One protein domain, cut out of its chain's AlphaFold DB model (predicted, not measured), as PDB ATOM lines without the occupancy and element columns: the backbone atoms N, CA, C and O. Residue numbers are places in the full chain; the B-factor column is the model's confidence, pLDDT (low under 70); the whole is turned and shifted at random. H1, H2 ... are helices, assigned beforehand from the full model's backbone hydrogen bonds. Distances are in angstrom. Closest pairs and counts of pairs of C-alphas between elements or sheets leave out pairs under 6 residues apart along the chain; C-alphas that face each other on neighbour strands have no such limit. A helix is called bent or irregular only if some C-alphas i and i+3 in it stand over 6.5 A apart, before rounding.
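This is residues 8 to 75 of the 198 residues of an uncharacterized protein of Candidatus Omnitrophica bacterium CG07_land_8_20_14_0_80_50_8 (UniProt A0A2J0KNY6). What does the model look like? A long helix, H1, and a short one, H3, stand crosswise in the middle, with H4 folded back from H3 towards one end and little H2 among long loops at the other. What is it made of? The printed part has 68 residues with four named helices, H1 to H4 in chain order, and no named strand: an all helix domain. How large is it? It is compact and rounded, with a radius of gyration of the C-alphas of 11.3 A and spans of 29 by 25 by 24 A.

Where do the first helices lie? H1, residues 8 to 21, runs 20.3 A from C-alpha 8 at (10.988, -49.121, 4.168). H2 is residues 34 to 38, 6.0 A. Where are the others? H3, residues 54 to 59, spans 10.3 A and is neither bent nor irregular, but only just: C-alphas 54 and 57 are 6.0 A apart. H4, residues 65 to 74, runs 15.1 A to C-alpha 74 at (11.895, -54.472, -15.598); it is irregular, with C-alphas 70 and 73 7.4 A apart.

What does H1 meet? H1 and H3 are close but not clearly touching, the closest C-alphas, of Ile 17 and Leu 57, being 7.7 A apart; their lines are only just about perpendicular, at 72 degrees. H1 and H2 are only just apart, at 8.4 A. Which helices touch? H3 and H4 form a helical hairpin, at a shallow tilt of 27 degrees, opposite ways; their closest C-alphas, of Leu 58 and Pro 65, are 6.7 A apart. How are the backbones? Every O i to N i+4 pair is within hydrogen-bond range in H2, against 9 of 10 in H1, 4 of 6 in H4 and 0 of 2 in H3, where 3 of 3 O i to N i+3 pairs are.

Which links are long? H1 to H2, with 12 residues, and H2 to H3, with 15, are long; H3 to H4 is tight. How far does it reach? The two C-alphas farthest apart, of Ser 39 and Tyr 74, are 30.6 A apart. Is anything cut or uncertain? The printed part has no cut, its mean pLDDT is 97.0, and no printed residue is under 70.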
ATOM      1  N   GLU A   8      11.687 -50.372   3.865       95.81
ATOM      2  CA  GLU A   8      10.988 -49.121   4.168       95.81
ATOM      3  C   GLU A   8      11.091 -48.133   2.999       95.81
ATOM      4  O   GLU A   8      10.125 -47.468   2.638       95.81
ATOM      5  N   GLN A   9      12.263 -48.054   2.359       96.69
ATOM      6  CA  GLN A   9      12.438 -47.240   1.156       96.69
ATOM      7  C   GLN A   9      11.626 -47.785  -0.024       96.69
ATOM      8  O   GLN A   9      11.048 -46.999  -0.770       96.69
ATOM      9  N   ALA A  10      11.587 -49.108  -0.209       96.06
ATOM     10  CA  ALA A  10      10.795 -49.736  -1.263       96.06
ATOM     11  C   ALA A  10       9.296 -49.463  -1.078       96.06
ATOM     12  O   ALA A  10       8.623 -49.117  -2.045       96.06
ATOM     13  N   GLU A  11       8.803 -49.574   0.155       96.88
ATOM     14  CA  GLU A  11       7.417 -49.290   0.527       96.88
ATOM     15  C   GLU A  11       7.060 -47.821   0.278       96.88
ATOM     16  O   GLU A  11       6.126 -47.540  -0.468       96.88
ATOM     17  N   ALA A  12       7.882 -46.881   0.757       97.88
ATOM     18  CA  ALA A  12       7.667 -45.454   0.517       97.88
ATOM     19  C   ALA A  12       7.654 -45.084  -0.978       97.88
ATOM     20  O   ALA A  12       6.859 -44.244  -1.408       97.88
ATOM     21  N   ILE A  13       8.521 -45.708  -1.787       98.12
ATOM     22  CA  ILE A  13       8.534 -45.515  -3.244       98.12
ATOM     23  C   ILE A  13       7.271 -46.107  -3.873       98.12
ATOM     24  O   ILE A  13       6.659 -45.453  -4.713       98.12
ATOM     25  N   ALA A  14       6.867 -47.317  -3.483       97.56
ATOM     26  CA  ALA A  14       5.668 -47.962  -4.011       97.56
ATOM     27  C   ALA A  14       4.406 -47.141  -3.710       97.56
ATOM     28  O   ALA A  14       3.614 -46.893  -4.616       97.56
ATOM     29  N   GLU A  15       4.259 -46.655  -2.477       98.44
ATOM     30  CA  GLU A  15       3.181 -45.746  -2.086       98.44
ATOM     31  C   GLU A  15       3.218 -44.436  -2.876       98.44
ATOM     32  O   GLU A  15       2.209 -44.026  -3.439       98.44
ATOM     33  N   SER A  16       4.397 -43.828  -3.033       98.44
ATOM     34  CA  SER A  16       4.540 -42.596  -3.823       98.44
ATOM     35  C   SER A  16       4.195 -42.802  -5.307       98.44
ATOM     36  O   SER A  16       3.683 -41.890  -5.950       98.44
ATOM     37  N   ILE A  17       4.458 -43.991  -5.869       98.00
ATOM     38  CA  ILE A  17       4.046 -44.365  -7.232       98.00
ATOM     39  C   ILE A  17       2.520 -44.524  -7.325       98.00
ATOM     40  O   ILE A  17       1.946 -44.219  -8.373       98.00
ATOM     41  N   MET A  18       1.869 -45.028  -6.273       97.81
ATOM     42  CA  MET A  18       0.410 -45.152  -6.224       97.81
ATOM     43  C   MET A  18      -0.253 -43.772  -6.161       97.81
ATOM     44  O   MET A  18      -1.037 -43.472  -7.063       97.81
ATOM     45  N   ASP A  19       0.154 -42.921  -5.216       98.25
ATOM     46  CA  ASP A  19      -0.349 -41.542  -5.075       98.25
ATOM     47  C   ASP A  19      -0.126 -40.731  -6.363       98.25
ATOM     48  O   ASP A  19      -1.009 -40.035  -6.845       98.25
ATOM     49  N   TRP A  20       1.033 -40.889  -7.020       98.31
ATOM     50  CA  TRP A  20       1.314 -40.196  -8.285       98.31
ATOM     51  C   TRP A  20       0.266 -40.452  -9.381       98.31
ATOM     52  O   TRP A  20       0.046 -39.604 -10.255       98.31
ATOM     53  N   ARG A  21      -0.328 -41.650  -9.385       97.50
ATOM     54  CA  ARG A  21      -1.227 -42.126 -10.442       97.50
ATOM     55  C   ARG A  21      -2.694 -41.956 -10.107       97.50
ATOM     56  O   ARG A  21      -3.505 -41.865 -11.033       97.50
ATOM     57  N   ASP A  22      -3.041 -42.028  -8.834       96.69
ATOM     58  CA  ASP A  22      -4.430 -42.052  -8.425       96.69
ATOM     59  C   ASP A  22      -5.079 -40.654  -8.570       96.69
ATOM     60  O   ASP A  22      -4.388 -39.646  -8.645       96.69
ATOM     61  N   PRO A  23      -6.410 -40.551  -8.719       96.69
ATOM     62  CA  PRO A  23      -7.055 -39.280  -9.041       96.69
ATOM     63  C   PRO A  23      -7.251 -38.336  -7.842       96.69
ATOM     64  O   PRO A  23      -7.815 -37.254  -8.034       96.69
ATOM     65  N   ASN A  24      -6.907 -38.754  -6.622       95.56
ATOM     66  CA  ASN A  24      -7.177 -37.999  -5.405       95.56
ATOM     67  C   ASN A  24      -5.949 -37.165  -4.972       95.56
ATOM     68  O   ASN A  24      -5.080 -36.918  -5.792       95.56
ATOM     69  N   ASP A  25      -5.982 -36.558  -3.785       95.56
ATOM     70  CA  ASP A  25      -4.864 -35.759  -3.237       95.56
ATOM     71  C   ASP A  25      -4.637 -36.147  -1.748       95.56
ATOM     72  O   ASP A  25      -4.230 -35.324  -0.920       95.56
ATOM     73  N   TYR A  26      -4.986 -37.382  -1.364       96.75
ATOM     74  CA  TYR A  26      -4.842 -37.922  -0.012       96.75
ATOM     75  C   TYR A  26      -3.638 -38.866   0.035       96.75
ATOM     76  O   TYR A  26      -3.761 -40.015  -0.384       96.75
ATOM     77  N   PRO A  27      -2.498 -38.422   0.591       96.44
ATOM     78  CA  PRO A  27      -1.294 -39.230   0.555       96.44
ATOM     79  C   PRO A  27      -1.438 -40.465   1.440       96.44
ATOM     80  O   PRO A  27      -2.002 -40.394   2.541       96.44
ATOM     81  N   MET A  28      -0.862 -41.576   0.987       96.75
ATOM     82  CA  MET A  28      -0.603 -42.730   1.847       96.75
ATOM     83  C   MET A  28       0.412 -42.384   2.953       96.75
ATOM     84  O   MET A  28       0.998 -41.299   2.971       96.75
ATOM     85  N   GLU A  29       0.613 -43.297   3.909       96.69
ATOM     86  CA  GLU A  29       1.430 -43.061   5.112       96.69
ATOM     87  C   GLU A  29       2.848 -42.562   4.785       96.69
ATOM     88  O   GLU A  29       3.330 -41.593   5.376       96.69
ATOM     89  N   ASN A  30       3.490 -43.188   3.803       96.75
ATOM     90  CA  ASN A  30       4.835 -42.890   3.320       96.75
ATOM     91  C   ASN A  30       4.848 -42.287   1.904       96.75
ATOM     92  O   ASN A  30       5.918 -41.888   1.412       96.75
ATOM     93  N   GLY A  31       3.676 -42.189   1.277       96.94
ATOM     94  CA  GLY A  31       3.452 -41.656  -0.059       96.94
ATOM     95  C   GLY A  31       3.709 -40.152  -0.216       96.94
ATOM     96  O   GLY A  31       4.371 -39.489   0.603       96.94
ATOM     97  N   ALA A  32       3.251 -39.611  -1.339       98.00
ATOM     98  CA  ALA A  32       3.388 -38.201  -1.668       98.00
ATOM     99  C   ALA A  32       2.396 -37.751  -2.729       98.00
ATOM    100  O   ALA A  32       2.393 -38.248  -3.851       98.00
ATOM    101  N   GLU A  33       1.692 -36.680  -2.380       98.25
ATOM    102  CA  GLU A  33       0.703 -36.020  -3.219       98.25
ATOM    103  C   GLU A  33       1.138 -34.618  -3.645       98.25
ATOM    104  O   GLU A  33       2.225 -34.136  -3.302       98.25
ATOM    105  N   SER A  34       0.267 -33.925  -4.378       97.94
ATOM    106  CA  SER A  34       0.487 -32.560  -4.865       97.94
ATOM    107  C   SER A  34       1.086 -31.593  -3.836       97.94
ATOM    108  O   SER A  34       1.872 -30.726  -4.212       97.94
ATOM    109  N   ASP A  35       0.732 -31.691  -2.555       97.75
ATOM    110  CA  ASP A  35       1.254 -30.789  -1.521       97.75
ATOM    111  C   ASP A  35       2.734 -31.028  -1.201       97.75
ATOM    112  O   ASP A  35       3.477 -30.062  -1.008       97.75
ATOM    113  N   TYR A  36       3.196 -32.282  -1.250       98.06
ATOM    114  CA  TYR A  36       4.622 -32.598  -1.172       98.06
ATOM    115  C   TYR A  36       5.364 -31.997  -2.371       98.06
ATOM    116  O   TYR A  36       6.314 -31.233  -2.190       98.06
ATOM    117  N   TYR A  37       4.903 -32.264  -3.597       98.25
ATOM    118  CA  TYR A  37       5.600 -31.821  -4.812       98.25
ATOM    119  C   TYR A  37       5.616 -30.292  -4.979       98.25
ATOM    120  O   TYR A  37       6.599 -29.732  -5.471       98.25
ATOM    121  N   LYS A  38       4.584 -29.582  -4.504       98.31
ATOM    122  CA  LYS A  38       4.553 -28.107  -4.483       98.31
ATOM    123  C   LYS A  38       5.545 -27.492  -3.492       98.31
ATOM    124  O   LYS A  38       5.866 -26.315  -3.626       98.31
ATOM    125  N   SER A  39       5.986 -28.252  -2.490       98.00
ATOM    126  CA  SER A  39       6.927 -27.784  -1.464       98.00
ATOM    127  C   SER A  39       8.402 -27.888  -1.877       98.00
ATOM    128  O   SER A  39       9.271 -27.374  -1.173       98.00
ATOM    129  N   LEU A  40       8.693 -28.542  -3.009       97.69
ATOM    130  CA  LEU A  40      10.048 -28.705  -3.538       97.69
ATOM    131  C   LEU A  40      10.633 -27.375  -4.044       97.69
ATOM    132  O   LEU A  40       9.907 -26.436  -4.357       97.69
ATOM    133  N   GLU A  41      11.962 -27.316  -4.193       97.56
ATOM    134  CA  GLU A  41      12.675 -26.145  -4.739       97.56
ATOM    135  C   GLU A  41      12.168 -25.736  -6.133       97.56
ATOM    136  O   GLU A  41      12.100 -24.552  -6.470       97.56
ATOM    137  N   HIS A  42      11.774 -26.724  -6.936       96.75
ATOM    138  CA  HIS A  42      11.096 -26.536  -8.213       96.75
ATOM    139  C   HIS A  42       9.694 -27.146  -8.111       96.75
ATOM    140  O   HIS A  42       9.550 -28.343  -8.349       96.75
ATOM    141  N   PRO A  43       8.672 -26.362  -7.718       97.75
ATOM    142  CA  PRO A  43       7.326 -26.866  -7.472       97.75
ATOM    143  C   PRO A  43       6.645 -27.437  -8.718       97.75
ATOM    144  O   PRO A  43       6.633 -26.812  -9.780       97.75
ATOM    145  N   TYR A  44       5.975 -28.572  -8.551       97.88
ATOM    146  CA  TYR A  44       5.034 -29.142  -9.519       97.88
ATOM    147  C   TYR A  44       3.906 -29.873  -8.779       97.88
ATOM    148  O   TYR A  44       3.842 -29.855  -7.551       97.88
ATOM    149  N   LYS A  45       2.962 -30.452  -9.521       97.62
ATOM    150  CA  LYS A  45       1.875 -31.263  -8.958       97.62
ATOM    151  C   LYS A  45       2.117 -32.738  -9.244       97.62
ATOM    152  O   LYS A  45       2.729 -33.055 -10.265       97.62
ATOM    153  N   ALA A  46       1.569 -33.597  -8.386       97.88
ATOM    154  CA  ALA A  46       1.366 -34.991  -8.740       97.88
ATOM    155  C   ALA A  46       0.519 -35.071 -10.022       97.88
ATOM    156  O   ALA A  46      -0.247 -34.152 -10.351       97.88
ATOM    157  N   LYS A  47       0.734 -36.119 -10.816       98.00
ATOM    158  CA  LYS A  47       0.096 -36.228 -12.132       98.00
ATOM    159  C   LYS A  47      -1.384 -36.582 -12.023       98.00
ATOM    160  O   LYS A  47      -2.178 -36.159 -12.870       98.00
ATOM    161  N   ASN A  48      -1.714 -37.377 -11.015       97.75
ATOM    162  CA  ASN A  48      -3.028 -37.921 -10.703       97.75
ATOM    163  C   ASN A  48      -3.653 -38.656 -11.899       97.75
ATOM    164  O   ASN A  48      -4.853 -38.562 -12.179       97.75
ATOM    165  N   LYS A  49      -2.778 -39.291 -12.695       97.12
ATOM    166  CA  LYS A  49      -3.078 -40.069 -13.902       97.12
ATOM    167  C   LYS A  49      -1.975 -41.087 -14.155       97.12
ATOM    168  O   LYS A  49      -0.846 -40.929 -13.696       97.12
ATOM    169  N   ASP A  50      -2.274 -42.068 -14.999       96.06
ATOM    170  CA  ASP A  50      -1.286 -43.037 -15.459       96.06
ATOM    171  C   ASP A  50      -0.052 -42.394 -16.119       96.06
ATOM    172  O   ASP A  50      -0.089 -41.322 -16.747       96.06
ATOM    173  N   PHE A  51       1.068 -43.102 -15.992       96.38
ATOM    174  CA  PHE A  51       2.303 -42.775 -16.688       96.38
ATOM    175  C   PHE A  51       2.105 -42.851 -18.204       96.38
ATOM    176  O   PHE A  51       1.469 -43.760 -18.728       96.38
ATOM    177  N   GLN A  52       2.666 -41.877 -18.913       93.25
ATOM    178  CA  GLN A  52       2.730 -41.836 -20.375       93.25
ATOM    179  C   GLN A  52       4.135 -42.188 -20.868       93.25
ATOM    180  O   GLN A  52       4.286 -42.708 -21.971       93.25
ATOM    181  N   MET A  53       5.154 -41.918 -20.051       93.06
ATOM    182  CA  MET A  53       6.545 -42.287 -20.286       93.06
ATOM    183  C   MET A  53       7.148 -42.863 -19.008       93.06
ATOM    184  O   MET A  53       6.822 -42.426 -17.907       93.06
ATOM    185  N   LEU A  54       8.055 -43.827 -19.152       94.50
ATOM    186  CA  LEU A  54       8.692 -44.466 -17.998       94.50
ATOM    187  C   LEU A  54       9.594 -43.495 -17.214       94.50
ATOM    188  O   LEU A  54       9.662 -43.580 -15.990       94.50
ATOM    189  N   ASP A  55      10.219 -42.535 -17.905       95.62
ATOM    190  CA  ASP A  55      11.104 -41.520 -17.313       95.62
ATOM    191  C   ASP A  55      10.391 -40.624 -16.284       95.62
ATOM    192  O   ASP A  55      11.039 -40.040 -15.419       95.62
ATOM    193  N   GLU A  56       9.057 -40.547 -16.320       97.50
ATOM    194  CA  GLU A  56       8.261 -39.838 -15.311       97.50
ATOM    195  C   GLU A  56       8.448 -40.407 -13.898       97.50
ATOM    196  O   GLU A  56       8.213 -39.692 -12.927       97.50
ATOM    197  N   LEU A  57       8.924 -41.649 -13.757       97.88
ATOM    198  CA  LEU A  57       9.310 -42.199 -12.457       97.88
ATOM    199  C   LEU A  57      10.360 -41.336 -11.749       97.88
ATOM    200  O   LEU A  57      10.353 -41.291 -10.527       97.88
ATOM    201  N   LEU A  58      11.213 -40.606 -12.477       98.00
ATOM    202  CA  LEU A  58      12.201 -39.687 -11.893       98.00
ATOM    203  C   LEU A  58      11.569 -38.466 -11.198       98.00
ATOM    204  O   LEU A  58      12.266 -37.747 -10.486       98.00
ATOM    205  N   LEU A  59      10.273 -38.216 -11.411       98.12
ATOM    206  CA  LEU A  59       9.510 -37.173 -10.720       98.12
ATOM    207  C   LEU A  59       8.864 -37.684  -9.427       98.12
ATOM    208  O   LEU A  59       8.380 -36.890  -8.626       98.12
ATOM    209  N   VAL A  60       8.843 -38.998  -9.209       98.38
ATOM    210  CA  VAL A  60       8.213 -39.595  -8.033       98.38
ATOM    211  C   VAL A  60       9.158 -39.511  -6.837       98.38
ATOM    212  O   VAL A  60      10.357 -39.796  -6.934       98.38
ATOM    213  N   LYS A  61       8.611 -39.148  -5.671       98.25
ATOM    214  CA  LYS A  61       9.356 -39.103  -4.406       98.25
ATOM    215  C   LYS A  61      10.123 -40.409  -4.168       98.25
ATOM    216  O   LYS A  61       9.577 -41.505  -4.246       98.25
ATOM    217  N   GLY A  62      11.405 -40.277  -3.831       97.00
ATOM    218  CA  GLY A  62      12.275 -41.404  -3.479       97.00
ATOM    219  C   GLY A  62      12.912 -42.134  -4.665       97.00
ATOM    220  O   GLY A  62      13.869 -42.881  -4.456       97.00
ATOM    221  N   VAL A  63      12.474 -41.887  -5.904       97.94
ATOM    222  CA  VAL A  63      13.097 -42.479  -7.094       97.94
ATOM    223  C   VAL A  63      14.315 -41.653  -7.503       97.94
ATOM    224  O   VAL A  63      14.221 -40.625  -8.167       97.94
ATOM    225  N   SER A  64      15.498 -42.108  -7.098       96.88
ATOM    226  CA  SER A  64      16.758 -41.516  -7.554       96.88
ATOM    227  C   SER A  64      17.127 -41.996  -8.966       96.88
ATOM    228  O   SER A  64      16.687 -43.075  -9.378       96.88
ATOM    229  N   PRO A  65      18.008 -41.279  -9.693       97.50
ATOM    230  CA  PRO A  65      18.538 -41.763 -10.966       97.50
ATOM    231  C   PRO A  65      19.196 -43.149 -10.875       97.50
ATOM    232  O   PRO A  65      19.011 -43.963 -11.770       97.50
ATOM    233  N   ASP A  66      19.913 -43.468  -9.787       96.81
ATOM    234  CA  ASP A  66      20.514 -44.803  -9.604       96.81
ATOM    235  C   ASP A  66      19.444 -45.891  -9.424       96.81
ATOM    236  O   ASP A  66      19.557 -46.964 -10.018       96.81
ATOM    237  N   ILE A  67      18.378 -45.612  -8.663       97.00
ATOM    238  CA  ILE A  67      17.249 -46.539  -8.521       97.00
ATOM    239  C   ILE A  67      16.578 -46.741  -9.880       97.00
ATOM    240  O   ILE A  67      16.397 -47.883 -10.297       97.00
ATOM    241  N   TYR A  68      16.266 -45.648 -10.584       97.25
ATOM    242  CA  TYR A  68      15.644 -45.679 -11.904       97.25
ATOM    243  C   TYR A  68      16.445 -46.535 -12.892       97.25
ATOM    244  O   TYR A  68      15.907 -47.478 -13.473       97.25
ATOM    245  N   GLU A  69      17.750 -46.289 -13.015       96.38
ATOM    246  CA  GLU A  69      18.632 -47.045 -13.911       96.38
ATOM    247  C   GLU A  69      18.665 -48.546 -13.590       96.38
ATOM    248  O   GLU A  69      18.772 -49.374 -14.496       96.38
ATOM    249  N   ARG A  70      18.529 -48.923 -12.312       95.50
ATOM    250  CA  ARG A  70      18.483 -50.332 -11.890       95.50
ATOM    251  C   ARG A  70      17.169 -51.020 -12.229       95.50
ATOM    252  O   ARG A  70      17.191 -52.234 -12.433       95.50
ATOM    253  N   VAL A  71      16.049 -50.296 -12.227       95.62
ATOM    254  CA  VAL A  71      14.709 -50.897 -12.337       95.62
ATOM    255  C   VAL A  71      14.056 -50.719 -13.701       95.62
ATOM    256  O   VAL A  71      13.219 -51.541 -14.060       95.62
ATOM    257  N   LYS A  72      14.443 -49.703 -14.484       94.69
ATOM    258  CA  LYS A  72      13.750 -49.326 -15.729       94.69
ATOM    259  C   LYS A  72      13.588 -50.476 -16.726       94.69
ATOM    260  O   LYS A  72      12.560 -50.577 -17.377       94.69
ATOM    261  N   ASN A  73      14.553 -51.398 -16.788       93.81
ATOM    262  CA  ASN A  73      14.515 -52.546 -17.704       93.81
ATOM    263  C   ASN A  73      13.528 -53.653 -17.281       93.81
ATOM    264  O   ASN A  73      13.354 -54.621 -18.015       93.81
ATOM    265  N   TYR A  74      12.900 -53.535 -16.110       95.25
ATOM    266  CA  TYR A  74      11.895 -54.472 -15.598       95.25
ATOM    267  C   TYR A  74      10.481 -53.877 -15.591       95.25
ATOM    268  O   TYR A  74       9.547 -54.528 -15.128       95.25
ATOM    269  N   LEU A  75      10.322 -52.638 -16.064       95.25
ATOM    270  CA  LEU A  75       9.084 -51.873 -15.983       95.25
ATOM    271  C   LEU A  75       8.607 -51.461 -17.376       95.25
ATOM    272  O   LEU A  75       9.386 -51.317 -18.315       95.25
TER     273      LEU A  75